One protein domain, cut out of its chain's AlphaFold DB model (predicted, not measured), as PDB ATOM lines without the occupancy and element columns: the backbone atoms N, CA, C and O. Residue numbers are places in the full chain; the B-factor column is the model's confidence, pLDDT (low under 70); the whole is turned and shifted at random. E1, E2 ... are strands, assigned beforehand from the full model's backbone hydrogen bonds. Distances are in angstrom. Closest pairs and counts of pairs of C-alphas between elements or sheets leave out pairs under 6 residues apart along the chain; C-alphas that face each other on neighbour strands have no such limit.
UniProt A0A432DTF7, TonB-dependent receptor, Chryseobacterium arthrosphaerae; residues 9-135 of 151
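What this domain is: This is residues 9 to 135 of the 151 residues of the protein "TonB-dependent receptor" of Chryseobacterium arthrosphaerae (UniProt A0A432DTF7). The domain is one long, single-layered, twisted slab of antiparallel strands, with E2, E3, E4, E5, E8 and E9 side by side along its length and no second layer over either face. At one end E5 runs on into E6, which makes a small separate hairpin with E7, while short E1 lies beside the far part of E3 and runs on into E2. The printed part has 127 residues, no named helix and nine strands, E1 to E9 in order along the chain; the class is all strand. The seven-stranded sheet is branched and antiparallel in its neighbour pairs, and E2 E3 E4 E5 form a meander, each strand the antiparallel neighbour of the one before. The whole is extended, a rod spanning 72 by 25 by 23 A, with a radius of gyration of the C-alphas of 21.7 A.

How they stand to each other: E1, residues 9 to 11, runs on into E2, residues 14 to 26, at 40 degrees across a break of 2 residues. Both lie on one side of E3, residues 30 to 49: E1 beside residues 45 to 47, with N 10 and O 46 2.9 A apart, and E2 beside residues 30 to 42, with N 16 and O 40 2.8 A apart. E2 and E3 form a hairpin at 173 degrees. On the other side of E3 is E4, residues 59 to 74, in a hairpin at 164 degrees, with N 35 and O 69 2.7 A apart. E4 and E5, residues 78 to 93, form a hairpin at 173 degrees; the C-alphas of Gln 69 and Gly 83 face each other at 3.9 A, and N 66 and O 86 are 2.8 A apart. E5 runs on at 51 degrees into E6, residues 96 to 98, whose hairpin with E7, residues 101 to 103, has N 103 and O 96 2.8 A apart. E8, residues 107 to 121, is antiparallel to E5 at 169 degrees, with N 114 and O 85 2.7 A apart. E9, residues 125 to 134, forms a hairpin with E8, with N 133 and O 113 2.7 A apart. E2 and E9, both edge strands, are apart.

Where its parts are: E1 begins at C-alpha 9 (10.095, -4.295, -0.433). E2 is 39.3 A long, E3 59.7 A, E4 47.3 A, E5 47.7 A, E8 45.8 A and E9 29.6 A. E3 begins at C-alpha 30 (-27.557, -13.167, 33.194), and E9 ends at C-alpha 134 (5.579, -21.837, 24.223).

The domain as a whole: The C-alphas of Ala 28 and Gly 100, the two farthest apart, are 73.2 A apart. The printed part has no cut; the link from E3 to E4 is short, the others tight. Mean pLDDT of the printed part is 77.7, with 39 residues under 70, among them residues 45 to 57 and 96 to 105.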
ATOM      1  N   LYS A   9      10.667  -3.250  -1.286       66.81
ATOM      2  CA  LYS A   9      10.095  -4.295  -0.433       66.81
ATOM      3  C   LYS A   9       8.720  -4.668  -0.979       66.81
ATOM      4  O   LYS A   9       7.833  -3.820  -1.011       66.81
ATOM      5  N   LEU A  10       8.561  -5.911  -1.421       67.25
ATOM      6  CA  LEU A  10       7.284  -6.449  -1.875       67.25
ATOM      7  C   LEU A  10       6.663  -7.266  -0.740       67.25
ATOM      8  O   LEU A  10       7.291  -8.184  -0.212       67.25
ATOM      9  N   PHE A  11       5.436  -6.905  -0.375       68.19
ATOM     10  CA  PHE A  11       4.660  -7.525   0.695       68.19
ATOM     11  C   PHE A  11       3.351  -8.045   0.105       68.19
ATOM     12  O   PHE A  11       2.635  -7.283  -0.548       68.19
ATOM     13  N   ARG A  12       3.044  -9.332   0.288       75.75
ATOM     14  CA  ARG A  12       1.800  -9.944  -0.201       75.75
ATOM     15  C   ARG A  12       1.077 -10.713   0.914       75.75
ATOM     16  O   ARG A  12       1.061 -11.947   0.897       75.75
ATOM     17  N   PRO A  13       0.446  -9.991   1.856       79.31
ATOM     18  CA  PRO A  13      -0.282 -10.593   2.956       79.31
ATOM     19  C   PRO A  13      -1.629 -11.109   2.452       79.31
ATOM     20  O   PRO A  13      -2.381 -10.399   1.786       79.31
ATOM     21  N   HIS A  14      -1.946 -12.346   2.790       85.00
ATOM     22  CA  HIS A  14      -3.248 -12.948   2.560       85.00
ATOM     23  C   HIS A  14      -3.726 -13.506   3.888       85.00
ATOM     24  O   HIS A  14      -3.058 -14.337   4.498       85.00
ATOM     25  N   GLY A  15      -4.877 -13.046   4.355       88.44
ATOM     26  CA  GLY A  15      -5.432 -13.491   5.621       88.44
ATOM     27  C   GLY A  15      -6.923 -13.734   5.514       88.44
ATOM     28  O   GLY A  15      -7.617 -13.072   4.747       88.44
ATOM     29  N   ALA A  16      -7.406 -14.682   6.303       89.88
ATOM     30  CA  ALA A  16      -8.816 -14.939   6.509       89.88
ATOM     31  C   ALA A  16      -9.061 -15.112   8.010       89.88
ATOM     32  O   ALA A  16      -8.308 -15.797   8.699       89.88
ATOM     33  N   ARG A  17     -10.123 -14.491   8.516       92.50
ATOM     34  CA  ARG A  17     -10.565 -14.630   9.903       92.50
ATOM     35  C   ARG A  17     -12.015 -15.065   9.899       92.50
ATOM     36  O   ARG A  17     -12.862 -14.388   9.324       92.50
ATOM     37  N   LEU A  18     -12.285 -16.171  10.575       93.94
ATOM     38  CA  LEU A  18     -13.631 -16.639  10.859       93.94
ATOM     39  C   LEU A  18     -13.896 -16.423  12.345       93.94
ATOM     40  O   LEU A  18     -13.120 -16.873  13.186       93.94
ATOM     41  N   ASN A  19     -14.970 -15.705  12.660       94.12
ATOM     42  CA  ASN A  19     -15.408 -15.442  14.025       94.12
ATOM     43  C   ASN A  19     -16.879 -15.828  14.147       94.12
ATOM     44  O   ASN A  19     -17.710 -15.401  13.346       94.12
ATOM     45  N   PHE A  20     -17.173 -16.627  15.157       95.38
ATOM     46  CA  PHE A  20     -18.504 -17.058  15.519       95.38
ATOM     47  C   PHE A  20     -18.795 -16.570  16.929       95.38
ATOM     48  O   PHE A  20     -17.964 -16.700  17.828       95.38
ATOM     49  N   ASN A  21     -19.988 -16.022  17.123       94.62
ATOM     50  CA  ASN A  21     -20.466 -15.590  18.424       94.62
ATOM     51  C   ASN A  21     -21.824 -16.230  18.686       94.62
ATOM     52  O   ASN A  21     -22.780 -16.000  17.945       94.62
ATOM     53  N   THR A  22     -21.897 -17.024  19.747       93.88
ATOM     54  CA  THR A  22     -23.125 -17.650  20.216       93.88
ATOM     55  C   THR A  22     -23.523 -17.023  21.550       93.88
ATOM     56  O   THR A  22     -22.931 -17.341  22.588       93.88
ATOM     57  N   PRO A  23     -24.505 -16.106  21.549       91.50
ATOM     58  CA  PRO A  23     -25.072 -15.581  22.778       91.50
ATOM     59  C   PRO A  23     -26.056 -16.589  23.382       91.50
ATOM     60  O   PRO A  23     -26.900 -17.152  22.689       91.50
ATOM     61  N   PHE A  24     -25.981 -16.767  24.695       90.06
ATOM     62  CA  PHE A  24     -26.918 -17.544  25.496       90.06
ATOM     63  C   PHE A  24     -27.489 -16.651  26.595       90.06
ATOM     64  O   PHE A  24     -26.768 -15.874  27.222       90.06
ATOM     65  N   GLN A  25     -28.782 -16.772  26.862       87.00
ATOM     66  CA  GLN A  25     -29.429 -16.056  27.955       87.00
ATOM     67  C   GLN A  25     -29.763 -17.042  29.073       87.00
ATOM     68  O   GLN A  25     -30.437 -18.042  28.844       87.00
ATOM     69  N   LEU A  26     -29.269 -16.764  30.279       78.38
ATOM     70  CA  LEU A  26     -29.531 -17.555  31.479       78.38
ATOM     71  C   LEU A  26     -30.426 -16.732  32.404       78.38
ATOM     72  O   LEU A  26     -29.968 -15.879  33.164       78.38
ATOM     73  N   GLY A  27     -31.732 -16.973  32.298       78.25
ATOM     74  CA  GLY A  27     -32.752 -16.233  33.040       78.25
ATOM     75  C   GLY A  27     -32.896 -14.772  32.595       78.25
ATOM     76  O   GLY A  27     -32.495 -14.382  31.499       78.25
ATOM     77  N   ALA A  28     -33.500 -13.944  33.449       75.44
ATOM     78  CA  ALA A  28     -33.822 -12.556  33.104       75.44
ATOM     79  C   ALA A  28     -32.597 -11.620  33.098       75.44
ATOM     80  O   ALA A  28     -32.566 -10.649  32.345       75.44
ATOM     81  N   THR A  29     -31.588 -11.905  33.924       77.00
ATOM     82  CA  THR A  29     -30.521 -10.946  34.256       77.00
ATOM     83  C   THR A  29     -29.122 -11.382  33.833       77.00
ATOM     84  O   THR A  29     -28.241 -10.530  33.752       77.00
ATOM     85  N   SER A  30     -28.895 -12.664  33.531       83.56
ATOM     86  CA  SER A  30     -27.557 -13.167  33.194       83.56
ATOM     87  C   SER A  30     -27.433 -13.495  31.709       83.56
ATOM     88  O   SER A  30     -28.323 -14.092  31.096       83.56
ATOM     89  N   ARG A  31     -26.311 -13.096  31.105       88.69
ATOM     90  CA  ARG A  31     -26.015 -13.339  29.685       88.69
ATOM     91  C   ARG A  31     -24.655 -13.984  29.547       88.69
ATOM     92  O   ARG A  31     -23.676 -13.493  30.097       88.69
ATOM     93  N   ILE A  32     -24.590 -15.041  28.759       90.81
ATOM     94  CA  ILE A  32     -23.346 -15.673  28.352       90.81
ATOM     95  C   ILE A  32     -23.140 -15.404  26.867       90.81
ATOM     96  O   ILE A  32     -24.083 -15.301  26.089       90.81
ATOM     97  N   SER A  33     -21.904 -15.220  26.445       92.19
ATOM     98  CA  SER A  33     -21.539 -15.128  25.037       92.19
ATOM     99  C   SER A  33     -20.289 -15.950  24.825       92.19
ATOM    100  O   SER A  33     -19.267 -15.707  25.466       92.19
ATOM    101  N   LEU A  34     -20.388 -16.945  23.954       93.19
ATOM    102  CA  LEU A  34     -19.259 -17.757  23.550       93.19
ATOM    103  C   LEU A  34     -18.787 -17.269  22.186       93.19
ATOM    104  O   LEU A  34     -19.520 -17.340  21.206       93.19
ATOM    105  N   ILE A  35     -17.566 -16.764  22.134       94.50
ATOM    106  CA  ILE A  35     -16.908 -16.280  20.929       94.50
ATOM    107  C   ILE A  35     -15.824 -17.285  20.581       94.50
ATOM    108  O   ILE A  35     -14.954 -17.565  21.395       94.50
ATOM    109  N   TYR A  36     -15.838 -17.830  19.380       94.31
ATOM    110  CA  TYR A  36     -14.805 -18.748  18.922       94.31
ATOM    111  C   TYR A  36     -14.477 -18.480  17.467       94.31
ATOM    112  O   TYR A  36     -15.284 -17.941  16.713       94.31
ATOM    113  N   GLY A  37     -13.268 -18.820  17.055       94.50
ATOM    114  CA  GLY A  37     -12.840 -18.498  15.713       94.50
ATOM    115  C   GLY A  37     -11.477 -19.039  15.359       94.50
ATOM    116  O   GLY A  37     -10.764 -19.627  16.175       94.50
ATOM    117  N   ILE A  38     -11.147 -18.834  14.093       93.31
ATOM    118  CA  ILE A  38      -9.899 -19.267  13.486       93.31
ATOM    119  C   ILE A  38      -9.362 -18.109  12.651       93.31
ATOM    120  O   ILE A  38     -10.086 -17.518  11.849       93.31
ATOM    121  N   ASP A  39      -8.086 -17.809  12.840       91.94
ATOM    122  CA  ASP A  39      -7.311 -16.846  12.078       91.94
ATOM    123  C   ASP A  39      -6.294 -17.611  11.235       91.94
ATOM    124  O   ASP A  39      -5.483 -18.379  11.750       91.94
ATOM    125  N   LEU A  40      -6.331 -17.383   9.933       89.31
ATOM    126  CA  LEU A  40      -5.340 -17.845   8.980       89.31
ATOM    127  C   LEU A  40      -4.646 -16.610   8.430       89.31
ATOM    128  O   LEU A  40      -5.295 -15.742   7.851       89.31
ATOM    129  N   LEU A  41      -3.336 -16.521   8.600       88.12
ATOM    130  CA  LEU A  41      -2.535 -15.438   8.058       88.12
ATOM    131  C   LEU A  41      -1.338 -16.032   7.334       88.12
ATOM    132  O   LEU A  41      -0.471 -16.650   7.941       88.12
ATOM    133  N   LYS A  42      -1.279 -15.811   6.029       82.50
ATOM    134  CA  LYS A  42      -0.135 -16.132   5.194       82.50
ATOM    135  C   LYS A  42       0.505 -14.840   4.730       82.50
ATOM    136  O   LYS A  42      -0.144 -13.998   4.117       82.50
ATOM    137  N   ASP A  43       1.786 -14.704   4.989       80.44
ATOM    138  CA  ASP A  43       2.552 -13.543   4.600       80.44
ATOM    139  C   ASP A  43       3.753 -13.962   3.756       80.44
ATOM    140  O   ASP A  43       4.482 -14.896   4.089       80.44
ATOM    141  N   HIS A  44       3.921 -13.271   2.635       74.19
ATOM    142  CA  HIS A  44       5.028 -13.455   1.712       74.19
ATOM    143  C   HIS A  44       5.764 -12.128   1.591       74.19
ATOM    144  O   HIS A  44       5.215 -11.138   1.095       74.19
ATOM    145  N   THR A  45       7.003 -12.108   2.074       66.38
ATOM    146  CA  THR A  45       7.852 -10.920   2.081       66.38
ATOM    147  C   THR A  45       9.126 -11.189   1.297       66.38
ATOM    148  O   THR A  45       9.892 -12.093   1.621       66.38
ATOM    149  N   VAL A  46       9.401 -10.333   0.312       64.38
ATOM    150  CA  VAL A  46      10.657 -10.346  -0.449       64.38
ATOM    151  C   VAL A  46      11.194  -8.920  -0.542       64.38
ATOM    152  O   VAL A  46      10.439  -7.980  -0.800       64.38
ATOM    153  N   GLN A  47      12.503  -8.730  -0.354       62.19
ATOM    154  CA  GLN A  47      13.161  -7.444  -0.618       62.19
ATOM    155  C   GLN A  47      14.126  -7.588  -1.790       62.19
ATOM    156  O   GLN A  47      15.044  -8.413  -1.779       62.19
ATOM    157  N   LYS A  48      13.911  -6.747  -2.796       58.88
ATOM    158  CA  LYS A  48      14.668  -6.705  -4.044       58.88
ATOM    159  C   LYS A  48      15.365  -5.357  -4.202       58.88
ATOM    160  O   LYS A  48      14.896  -4.331  -3.711       58.88
ATOM    161  N   THR A  49      16.481  -5.337  -4.919       57.69
ATOM    162  CA  THR A  49      17.086  -4.091  -5.419       57.69
ATOM    163  C   THR A  49      16.337  -3.632  -6.673       57.69
ATOM    164  O   THR A  49      15.752  -4.446  -7.374       57.69
ATOM    165  N   LEU A  50      16.417  -2.345  -7.032       57.09
ATOM    166  CA  LEU A  50      15.932  -1.821  -8.325       57.09
ATOM    167  C   LEU A  50      16.472  -2.551  -9.574       57.09
ATOM    168  O   LEU A  50      15.890  -2.422 -10.644       57.09
ATOM    169  N   LYS A  51      17.585  -3.286  -9.451       56.22
ATOM    170  CA  LYS A  51      18.179  -4.119 -10.510       56.22
ATOM    171  C   LYS A  51      17.715  -5.587 -10.471       56.22
ATOM    172  O   LYS A  51      18.375  -6.440 -11.041       56.22
ATOM    173  N   ASP A  52      16.635  -5.880  -9.747       58.38
ATOM    174  CA  ASP A  52      16.032  -7.211  -9.552       58.38
ATOM    175  C   ASP A  52      16.909  -8.257  -8.821       58.38
ATOM    176  O   ASP A  52      16.501  -9.398  -8.624       58.38
ATOM    177  N   GLU A  53      18.079  -7.860  -8.310       60.59
ATOM    178  CA  GLU A  53      18.875  -8.683  -7.389       60.59
ATOM    179  C   GLU A  53      18.193  -8.811  -6.015       60.59
ATOM    180  O   GLU A  53      17.835  -7.805  -5.382       60.59
ATOM    181  N   LEU A  54      18.063 -10.050  -5.523       58.22
ATOM    182  CA  LEU A  54      17.550 -10.364  -4.186       58.22
ATOM    183  C   LEU A  54      18.487  -9.806  -3.101       58.22
ATOM    184  O   LEU A  54      19.677 -10.118  -3.055       58.22
ATOM    185  N   VAL A  55      17.951  -8.971  -2.207       59.66
ATOM    186  CA  VAL A  55      18.714  -8.378  -1.088       59.66
ATOM    187  C   VAL A  55      18.534  -9.183   0.190       59.66
ATOM    188  O   VAL A  55      19.485  -9.310   0.964       59.66
ATOM    189  N   THR A  56      17.331  -9.719   0.387       59.44
ATOM    190  CA  THR A  56      16.974 -10.631   1.474       59.44
ATOM    191  C   THR A  56      16.381 -11.915   0.910       59.44
ATOM    192  O   THR A  56      15.839 -11.883  -0.199       59.44
ATOM    193  N   PRO A  57      16.446 -13.017   1.675       60.44
ATOM    194  CA  PRO A  57      15.831 -14.267   1.268       60.44
ATOM    195  C   PRO A  57      14.314 -14.107   1.126       60.44
ATOM    196  O   PRO A  57      13.715 -13.201   1.715       60.44
ATOM    197  N   ASP A  58      13.709 -14.985   0.333       70.12
ATOM    198  CA  ASP A  58      12.258 -15.117   0.261       70.12
ATOM    199  C   ASP A  58      11.740 -15.617   1.621       70.12
ATOM    200  O   ASP A  58      12.170 -16.668   2.093       70.12
ATOM    201  N   MET A  59      10.880 -14.842   2.286       74.25
ATOM    202  CA  MET A  59      10.279 -15.234   3.560       74.25
ATOM    203  C   MET A  59       8.798 -15.533   3.370       74.25
ATOM    204  O   MET A  59       8.008 -14.649   3.026       74.25
ATOM    205  N   ASN A  60       8.414 -16.767   3.677       78.00
ATOM    206  CA  ASN A  60       7.036 -17.222   3.691       78.00
ATOM    207  C   ASN A  60       6.656 -17.614   5.122       78.00
ATOM    208  O   ASN A  60       7.163 -18.590   5.677       78.00
ATOM    209  N   MET A  61       5.763 -16.837   5.721       81.19
ATOM    210  CA  MET A  61       5.227 -17.076   7.053       81.19
ATOM    211  C   MET A  61       3.779 -17.540   6.927       81.19
ATOM    212  O   MET A  61       2.953 -16.870   6.314       81.19
ATOM    213  N   ASN A  62       3.453 -18.675   7.534       84.00
ATOM    214  CA  ASN A  62       2.082 -19.147   7.659       84.00
ATOM    215  C   ASN A  62       1.718 -19.255   9.137       84.00
ATOM    216  O   ASN A  62       2.366 -19.986   9.880       84.00
ATOM    217  N   ASN A  63       0.676 -18.553   9.543       86.44
ATOM    218  CA  ASN A  63       0.168 -18.518  10.898       86.44
ATOM    219  C   ASN A  63      -1.278 -19.023  10.919       86.44
ATOM    220  O   ASN A  63      -2.138 -18.514  10.201       86.44
ATOM    221  N   LEU A  64      -1.532 -20.026  11.751       88.56
ATOM    222  CA  LEU A  64      -2.857 -20.542  12.058       88.56
ATOM    223  C   LEU A  64      -3.103 -20.347  13.552       88.56
ATOM    224  O   LEU A  64      -2.450 -20.998  14.366       88.56
ATOM    225  N   ALA A  65      -4.079 -19.518  13.910       90.31
ATOM    226  CA  ALA A  65      -4.485 -19.334  15.293       90.31
ATOM    227  C   ALA A  65      -5.949 -19.719  15.503       90.31
ATOM    228  O   ALA A  65      -6.836 -19.212  14.829       90.31
ATOM    229  N   LEU A  66      -6.219 -20.591  16.467       92.19
ATOM    230  CA  LEU A  66      -7.563 -20.926  16.920       92.19
ATOM    231  C   LEU A  66      -7.805 -20.252  18.262       92.19
ATOM    232  O   LEU A  66      -6.936 -20.279  19.129       92.19
ATOM    233  N   TYR A  67      -8.981 -19.669  18.461       91.94
ATOM    234  CA  TYR A  67      -9.331 -19.048  19.732       91.94
ATOM    235  C   TYR A  67     -10.759 -19.358  20.149       91.94
ATOM    236  O   TYR A  67     -11.661 -19.495  19.325       91.94
ATOM    237  N   VAL A  68     -10.950 -19.426  21.460       94.19
ATOM    238  CA  VAL A  68     -12.245 -19.524  22.122       94.19
ATOM    239  C   VAL A  68     -12.216 -18.576  23.310       94.19
ATOM    240  O   VAL A  68     -11.248 -18.539  24.062       94.19
ATOM    241  N   GLN A  69     -13.267 -17.796  23.482       93.31
ATOM    242  CA  GLN A  69     -13.449 -16.854  24.568       93.31
ATOM    243  C   GLN A  69     -14.896 -16.918  25.038       93.31
ATOM    244  O   GLN A  69     -15.828 -16.757  24.261       93.31
ATOM    245  N   SER A  70     -15.095 -17.116  26.330       92.75
ATOM    246  CA  SER A  70     -16.389 -16.991  26.981       92.75
ATOM    247  C   SER A  70     -16.473 -15.660  27.711       92.75
ATOM    248  O   SER A  70     -15.544 -15.274  28.420       92.75
ATOM    249  N   LYS A  71     -17.616 -14.996  27.596       91.69
ATOM    250  CA  LYS A  71     -18.009 -13.852  28.411       91.69
ATOM    251  C   LYS A  71     -19.272 -14.215  29.177       91.69
ATOM    252  O   LYS A  71     -20.249 -14.640  28.573       91.69
ATOM    253  N   VAL A  72     -19.254 -14.034  30.485       90.06
ATOM    254  CA  VAL A  72     -20.368 -14.305  31.390       90.06
ATOM    255  C   VAL A  72     -20.666 -13.019  32.144       90.06
ATOM    256  O   VAL A  72     -19.834 -12.526  32.897       90.06
ATOM    257  N   ASN A  73     -21.858 -12.482  31.936       89.00
ATOM    258  CA  ASN A  73     -22.400 -11.372  32.699       89.00
ATOM    259  C   ASN A  73     -23.358 -11.952  33.741       89.00
ATOM    260  O   ASN A  73     -24.387 -12.524  33.369       89.00
ATOM    261  N   LEU A  74     -23.016 -11.809  35.020       84.44
ATOM    262  CA  LEU A  74     -23.842 -12.221  36.151       84.44
ATOM    263  C   LEU A  74     -24.494 -10.974  36.755       84.44
ATOM    264  O   LEU A  74     -23.840 -10.172  37.422       84.44
ATOM    265  N   GLY A  75     -25.791 -10.800  36.498       80.06
ATOM    266  CA  GLY A  75     -26.519  -9.603  36.917       80.06
ATOM    267  C   GLY A  75     -25.986  -8.324  36.259       80.06
ATOM    268  O   GLY A  75     -25.591  -8.329  35.092       80.06
ATOM    269  N   THR A  76     -26.006  -7.220  37.007       75.69
ATOM    270  CA  THR A  76     -25.641  -5.883  36.505       75.69
ATOM    271  C   THR A  76     -24.158  -5.559  36.688       75.69
ATOM    272  O   THR A  76     -23.614  -4.769  35.920       75.69
ATOM    273  N   ASP A  77     -23.503  -6.187  37.670       81.25
ATOM    274  CA  ASP A  77     -22.243  -5.668  38.210       81.25
ATOM    275  C   ASP A  77     -21.029  -6.560  37.935       81.25
ATOM    276  O   ASP A  77     -19.908  -6.055  37.931       81.25
ATOM    277  N   TRP A  78     -21.224  -7.850  37.643       82.44
ATOM    278  CA  TRP A  78     -20.131  -8.817  37.504       82.44
ATOM    279  C   TRP A  78     -19.996  -9.311  36.066       82.44
ATOM    280  O   TRP A  78     -20.897  -9.954  35.523       82.44
ATOM    281  N   ILE A  79     -18.840  -9.057  35.453       86.06
ATOM    282  CA  ILE A  79     -18.505  -9.550  34.116       86.06
ATOM    283  C   ILE A  79     -17.229 -10.382  34.209       86.06
ATOM    284  O   ILE A  79     -16.148  -9.877  34.492       86.06
ATOM    285  N   LEU A  80     -17.345 -11.671  33.912       87.31
ATOM    286  CA  LEU A  80     -16.216 -12.581  33.796       87.31
ATOM    287  C   LEU A  80     -15.942 -12.862  32.321       87.31
ATOM    288  O   LEU A  80     -16.847 -13.173  31.548       87.31
ATOM    289  N   LYS A  81     -14.679 -12.785  31.923       89.25
ATOM    290  CA  LYS A  81     -14.204 -13.196  30.606       89.25
ATOM    291  C   LYS A  81     -13.078 -14.199  30.795       89.25
ATOM    292  O   LYS A  81     -12.202 -14.026  31.632       89.25
ATOM    293  N   GLY A  82     -13.093 -15.252  30.005       90.12
ATOM    294  CA  GLY A  82     -12.035 -16.251  29.981       90.12
ATOM    295  C   GLY A  82     -11.817 -16.681  28.549       90.12
ATOM    296  O   GLY A  82     -12.774 -16.733  27.779       90.12
ATOM    297  N   GLY A  83     -10.581 -16.951  28.161       90.06
ATOM    298  CA  GLY A  83     -10.280 -17.349  26.799       90.06
ATOM    299  C   GLY A  83      -9.021 -18.179  26.683       90.06
ATOM    300  O   GLY A  83      -8.128 -18.139  27.519       90.06
ATOM    301  N   ILE A  84      -8.965 -18.955  25.614       90.06
ATOM    302  CA  ILE A  84      -7.817 -19.751  25.221       90.06
ATOM    303  C   ILE A  84      -7.571 -19.468  23.745       90.06
ATOM    304  O   ILE A  84      -8.505 -19.455  22.941       90.06
ATOM    305  N   ARG A  85      -6.317 -19.242  23.372       89.69
ATOM    306  CA  ARG A  85      -5.896 -19.077  21.983       89.69
ATOM    307  C   ARG A  85      -4.676 -19.942  21.729       89.69
ATOM    308  O   ARG A  85      -3.666 -19.783  22.393       89.69
ATOM    309  N   TYR A  86      -4.766 -20.842  20.769       88.56
ATOM    310  CA  TYR A  86      -3.640 -21.620  20.282       88.56
ATOM    311  C   TYR A  86      -3.162 -21.035  18.959       88.56
ATOM    312  O   TYR A  86      -3.979 -20.727  18.098       88.56
ATOM    313  N   GLU A  87      -1.858 -20.900  18.785       86.06
ATOM    314  CA  GLU A  87      -1.233 -20.305  17.616       86.06
ATOM    315  C   GLU A  87      -0.098 -21.205  17.119       86.06
ATOM    316  O   GLU A  87       0.782 -21.604  17.879       86.06
ATOM    317  N   ASN A  88      -0.140 -21.554  15.834       85.62
ATOM    318  CA  ASN A  88       0.899 -22.297  15.136       85.62
ATOM    319  C   ASN A  88       1.471 -21.414  14.031       85.62
ATOM    320  O   ASN A  88       0.815 -21.181  13.015       85.62
ATOM    321  N   ILE A  89       2.720 -20.993  14.205       83.62
ATOM    322  CA  ILE A  89       3.440 -20.192  13.221       83.62
ATOM    323  C   ILE A  89       4.508 -21.060  12.567       83.62
ATOM    324  O   ILE A  89       5.304 -21.726  13.230       83.62
ATOM    325  N   ARG A  90       4.523 -21.066  11.239       81.12
ATOM    326  CA  ARG A  90       5.532 -21.726  10.415       81.12
ATOM    327  C   ARG A  90       6.260 -20.666   9.618       81.12
ATOM    328  O   ARG A  90       5.634 -19.920   8.868       81.12
ATOM    329  N   PHE A  91       7.570 -20.635   9.773       75.75
ATOM    330  CA  PHE A  91       8.460 -19.733   9.070       75.75
ATOM    331  C   PHE A  91       9.310 -20.548   8.113       75.75
ATOM    332  O   PHE A  91      10.037 -21.442   8.539       75.75
ATOM    333  N   ASN A  92       9.218 -20.234   6.828       74.19
ATOM    334  CA  ASN A  92      10.100 -20.777   5.816       74.19
ATOM    335  C   ASN A  92      10.890 -19.623   5.206       74.19
ATOM    336  O   ASN A  92      10.315 -18.693   4.636       74.19
ATOM    337  N   VAL A  93      12.203 -19.676   5.384       71.62
ATOM    338  CA  VAL A  93      13.147 -18.767   4.747       71.62
ATOM    339  C   VAL A  93      13.763 -19.538   3.590       71.62
ATOM    340  O   VAL A  93      14.312 -20.610   3.810       71.62
ATOM    341  N   GLY A  94      13.646 -19.025   2.369       67.25
ATOM    342  CA  GLY A  94      14.279 -19.607   1.190       67.25
ATOM    343  C   GLY A  94      15.787 -19.358   1.156       67.25
ATOM    344  O   GLY A  94      16.315 -18.529   1.898       67.25
ATOM    345  N   ASP A  95      16.482 -20.052   0.261       71.56
ATOM    346  CA  ASP A  95      17.921 -19.874   0.073       71.56
ATOM    347  C   ASP A  95      18.245 -18.479  -0.483       71.56
ATOM    348  O   ASP A  95      17.575 -17.966  -1.385       71.56
ATOM    349  N   LEU A  96      19.318 -17.866   0.022       65.25
ATOM    350  CA  LEU A  96      19.847 -16.610  -0.506       65.25
ATOM    351  C   LEU A  96      21.266 -16.831  -1.019       65.25
ATOM    352  O   LEU A  96      22.168 -17.139  -0.245       65.25
ATOM    353  N   THR A  97      21.488 -16.595  -2.312       61.31
ATOM    354  CA  THR A  97      22.841 -16.518  -2.875       61.31
ATOM    355  C   THR A  97      23.213 -15.060  -3.085       61.31
ATOM    356  O   THR A  97      22.607 -14.367  -3.899       61.31
ATOM    357  N   LYS A  98      24.219 -14.579  -2.352       59.94
ATOM    358  CA  LYS A  98      24.727 -13.209  -2.476       59.94
ATOM    359  C   LYS A  98      26.249 -13.227  -2.506       59.94
ATOM    360  O   LYS A  98      26.874 -13.839  -1.647       59.94
ATOM    361  N   ASN A  99      26.848 -12.553  -3.489       61.56
ATOM    362  CA  ASN A  99      28.304 -12.493  -3.685       61.56
ATOM    363  C   ASN A  99      28.983 -13.883  -3.722       61.56
ATOM    364  O   ASN A  99      30.043 -14.069  -3.132       61.56
ATOM    365  N   GLY A 100      28.351 -14.878  -4.358       64.19
ATOM    366  CA  GLY A 100      28.880 -16.248  -4.450       64.19
ATOM    367  C   GLY A 100      28.780 -17.077  -3.162       64.19
ATOM    368  O   GLY A 100      29.234 -18.217  -3.143       64.19
ATOM    369  N   LYS A 101      28.178 -16.540  -2.091       54.88
ATOM    370  CA  LYS A 101      27.935 -17.255  -0.835       54.88
ATOM    371  C   LYS A 101      26.468 -17.674  -0.753       54.88
ATOM    372  O   LYS A 101      25.584 -16.818  -0.821       54.88
ATOM    373  N   LEU A 102      26.232 -18.979  -0.619       68.88
ATOM    374  CA  LEU A 102      24.918 -19.564  -0.364       68.88
ATOM    375  C   LEU A 102      24.639 -19.520   1.142       68.88
ATOM    376  O   LEU A 102      25.401 -20.074   1.934       68.88
ATOM    377  N   THR A 103      23.548 -18.874   1.528       68.12
ATOM    378  CA  THR A 103      22.942 -19.036   2.847       68.12
ATOM    379  C   THR A 103      21.744 -19.950   2.670       68.12
ATOM    380  O   THR A 103      20.774 -19.562   2.016       68.12
ATOM    381  N   THR A 104      21.835 -21.159   3.220       67.44
ATOM    382  CA  THR A 104      20.725 -22.110   3.217       67.44
ATOM    383  C   THR A 104      19.585 -21.575   4.069       67.44
ATOM    384  O   THR A 104      19.804 -21.075   5.175       67.44
ATOM    385  N   GLY A 105      18.383 -21.681   3.532       64.06
ATOM    386  CA  GLY A 105      17.139 -21.353   4.185       64.06
ATOM    387  C   GLY A 105      16.890 -22.191   5.435       64.06
ATOM    388  O   GLY A 105      17.379 -23.314   5.569       64.06
ATOM    389  N   GLU A 106      16.105 -21.644   6.356       71.38
ATOM    390  CA  GLU A 106      15.718 -22.313   7.594       71.38
ATOM    391  C   GLU A 106      14.200 -22.481   7.631       71.38
ATOM    392  O   GLU A 106      13.438 -21.580   7.261       71.38
ATOM    393  N   ASN A 107      13.756 -23.656   8.075       73.62
ATOM    394  CA  ASN A 107      12.350 -23.943   8.305       73.62
ATOM    395  C   ASN A 107      12.126 -24.126   9.801       73.62
ATOM    396  O   ASN A 107      12.539 -25.131  10.376       73.62
ATOM    397  N   ASN A 108      11.447 -23.159  10.409       78.06
ATOM    398  CA  ASN A 108      11.146 -23.167  11.828       78.06
ATOM    399  C   ASN A 108       9.645 -23.227  12.077       78.06
ATOM    400  O   ASN A 108       8.829 -22.625  11.375       78.06
ATOM    401  N   ARG A 109       9.282 -23.942  13.140       76.75
ATOM    402  CA  ARG A 109       7.912 -24.045  13.630       76.75
ATOM    403  C   ARG A 109       7.865 -23.563  15.068       76.75
ATOM    404  O   ARG A 109       8.658 -23.996  15.895       76.75
ATOM    405  N   SER A 110       6.915 -22.689  15.358       79.94
ATOM    406  CA  SER A 110       6.624 -22.198  16.700       79.94
ATOM    407  C   SER A 110       5.172 -22.497  17.044       79.94
ATOM    408  O   SER A 110       4.277 -22.296  16.223       79.94
ATOM    409  N   ASP A 111       4.955 -22.989  18.258       81.44
ATOM    410  CA  ASP A 111       3.633 -23.235  18.823       81.44
ATOM    411  C   ASP A 111       3.497 -22.392  20.097       81.44
ATOM    412  O   ASP A 111       4.389 -22.424  20.954       81.44
ATOM    413  N   ALA A 112       2.386 -21.672  20.228       81.50
ATOM    414  CA  ALA A 112       2.057 -20.862  21.394       81.50
ATOM    415  C   ALA A 112       0.619 -21.134  21.852       81.50
ATOM    416  O   ALA A 112      -0.292 -21.289  21.043       81.50
ATOM    417  N   LEU A 113       0.404 -21.183  23.163       81.56
ATOM    418  CA  LEU A 113      -0.913 -21.261  23.783       81.56
ATOM    419  C   LEU A 113      -1.067 -20.089  24.743       81.56
ATOM    420  O   LEU A 113      -0.313 -19.972  25.696       81.56
ATOM    421  N   TYR A 114      -2.064 -19.251  24.527       81.56
ATOM    422  CA  TYR A 114      -2.404 -18.128  25.381       81.56
ATOM    423  C   TYR A 114      -3.645 -18.478  26.188       81.56
ATOM    424  O   TYR A 114      -4.694 -18.777  25.618       81.56
ATOM    425  N   LEU A 115      -3.540 -18.417  27.508       81.50
ATOM    426  CA  LEU A 115      -4.673 -18.504  28.421       81.50
ATOM    427  C   LEU A 115      -4.973 -17.107  28.950       81.50
ATOM    428  O   LEU A 115      -4.086 -16.479  29.518       81.50
ATOM    429  N   THR A 116      -6.199 -16.626  28.783       81.81
ATOM    430  CA  THR A 116      -6.635 -15.312  29.248       81.81
ATOM    431  C   THR A 116      -7.754 -15.434  30.271       81.81
ATOM    432  O   THR A 116      -8.687 -16.218  30.117       81.81
ATOM    433  N   TRP A 117      -7.667 -14.631  31.318       80.25
ATOM    434  CA  TRP A 117      -8.694 -14.477  32.336       80.25
ATOM    435  C   TRP A 117      -8.878 -13.000  32.597       80.25
ATOM    436  O   TRP A 117      -7.902 -12.272  32.739       80.25
ATOM    437  N   GLN A 118     -10.121 -12.552  32.643       81.44
ATOM    438  CA  GLN A 118     -10.458 -11.183  32.961       81.44
ATOM    439  C   GLN A 118     -11.707 -11.128  33.827       81.44
ATOM    440  O   GLN A 118     -12.690 -11.826  33.595       81.44
ATOM    441  N   HIS A 119     -11.655 -10.259  34.819       79.81
ATOM    442  CA  HIS A 119     -12.716 -10.028  35.768       79.81
ATOM    443  C   HIS A 119     -12.989  -8.530  35.844       79.81
ATOM    444  O   HIS A 119     -12.092  -7.772  36.212       79.81
ATOM    445  N   ASP A 120     -14.212  -8.123  35.513       79.94
ATOM    446  CA  ASP A 120     -14.657  -6.739  35.609       79.94
ATOM    447  C   ASP A 120     -15.759  -6.639  36.668       79.94
ATOM    448  O   ASP A 120     -16.800  -7.300  36.568       79.94
ATOM    449  N   ILE A 121     -15.535  -5.772  37.654       74.81
ATOM    450  CA  ILE A 121     -16.576  -5.298  38.566       74.81
ATOM    451  C   ILE A 121     -16.971  -3.915  38.071       74.81
ATOM    452  O   ILE A 121     -16.165  -2.976  38.085       74.81
ATOM    453  N   THR A 122     -18.199  -3.809  37.580       62.69
ATOM    454  CA  THR A 122     -18.749  -2.583  37.000       62.69
ATOM    455  C   THR A 122     -18.692  -1.490  38.081       62.69
ATOM    456  O   THR A 122     -19.385  -1.599  39.082       62.69
ATOM    457  N   ASN A 123     -17.825  -0.479  37.887       55.44
ATOM    458  CA  ASN A 123     -17.475   0.644  38.792       55.44
ATOM    459  C   ASN A 123     -16.239   0.514  39.714       55.44
ATOM    460  O   ASN A 123     -16.045   1.411  40.536       55.44
ATOM    461  N   THR A 124     -15.383  -0.516  39.642       56.88
ATOM    462  CA  THR A 124     -14.275  -0.601  40.633       56.88
ATOM    463  C   THR A 124     -12.929  -1.053  40.083       56.88
ATOM    464  O   THR A 124     -11.930  -0.383  40.337       56.88
ATOM    465  N   ALA A 125     -12.868  -2.160  39.344       57.66
ATOM    466  CA  ALA A 125     -11.593  -2.689  38.868       57.66
ATOM    467  C   ALA A 125     -11.772  -3.674  37.710       57.66
ATOM    468  O   ALA A 125     -12.751  -4.422  37.652       57.66
ATOM    469  N   ILE A 126     -10.777  -3.684  36.825       66.19
ATOM    470  CA  ILE A 126     -10.585  -4.691  35.785       66.19
ATOM    471  C   ILE A 126      -9.302  -5.439  36.130       66.19
ATOM    472  O   ILE A 126      -8.224  -4.848  36.150       66.19
ATOM    473  N   TYR A 127      -9.401  -6.739  36.377       65.12
ATOM    474  CA  TYR A 127      -8.238  -7.610  36.526       65.12
ATOM    475  C   TYR A 127      -8.105  -8.446  35.267       65.12
ATOM    476  O   TYR A 127      -9.081  -9.057  34.847       65.12
ATOM    477  N   SER A 128      -6.919  -8.488  34.658       64.31
ATOM    478  CA  SER A 128      -6.664  -9.332  33.489       64.31
ATOM    479  C   SER A 128      -5.335 -10.068  33.620       64.31
ATOM    480  O   SER A 128      -4.350  -9.526  34.117       64.31
ATOM    481  N   LEU A 129      -5.331 -11.328  33.203       70.12
ATOM    482  CA  LEU A 129      -4.224 -12.264  33.304       70.12
ATOM    483  C   LEU A 129      -4.104 -12.963  31.951       70.12
ATOM    484  O   LEU A 129      -5.070 -13.570  31.504       70.12
ATOM    485  N   SER A 130      -2.956 -12.869  31.281       68.75
ATOM    486  CA  SER A 130      -2.685 -13.587  30.029       68.75
ATOM    487  C   SER A 130      -1.382 -14.372  30.139       68.75
ATOM    488  O   SER A 130      -0.329 -13.784  30.355       68.75
ATOM    489  N   LEU A 131      -1.456 -15.693  29.991       69.56
ATOM    490  CA  LEU A 131      -0.343 -16.626  30.135       69.56
ATOM    491  C   LEU A 131       0.000 -17.267  28.791       69.56
ATOM    492  O   LEU A 131      -0.775 -18.102  28.322       69.56
ATOM    493  N   PRO A 132       1.139 -16.912  28.176       70.25
ATOM    494  CA  PRO A 132       1.651 -17.624  27.021       70.25
ATOM    495  C   PRO A 132       2.470 -18.853  27.439       70.25
ATOM    496  O   PRO A 132       3.425 -18.754  28.208       70.25
ATOM    497  N   PHE A 133       2.153 -20.003  26.858       65.44
ATOM    498  CA  PHE A 133       2.937 -21.228  26.922       65.44
ATOM    499  C   PHE A 133       3.525 -21.496  25.540       65.44
ATOM    500  O   PHE A 133       2.789 -21.699  24.577       65.44
ATOM    501  N   HIS A 134       4.849 -21.511  25.447       66.81
ATOM    502  CA  HIS A 134       5.579 -21.837  24.223       66.81
ATOM    503  C   HIS A 134       6.329 -23.157  24.420       66.81
ATOM    504  O   HIS A 134       6.824 -23.440  25.516       66.81
ATOM    505  N   LYS A 135       6.474 -23.964  23.362       54.91
ATOM    506  CA  LYS A 135       7.491 -25.029  23.350       54.91
ATOM    507  C   LYS A 135       8.871 -24.370  23.226       54.91
ATOM    508  O   LYS A 135       9.367 -24.172  22.125       54.91
TER     509      LYS A 135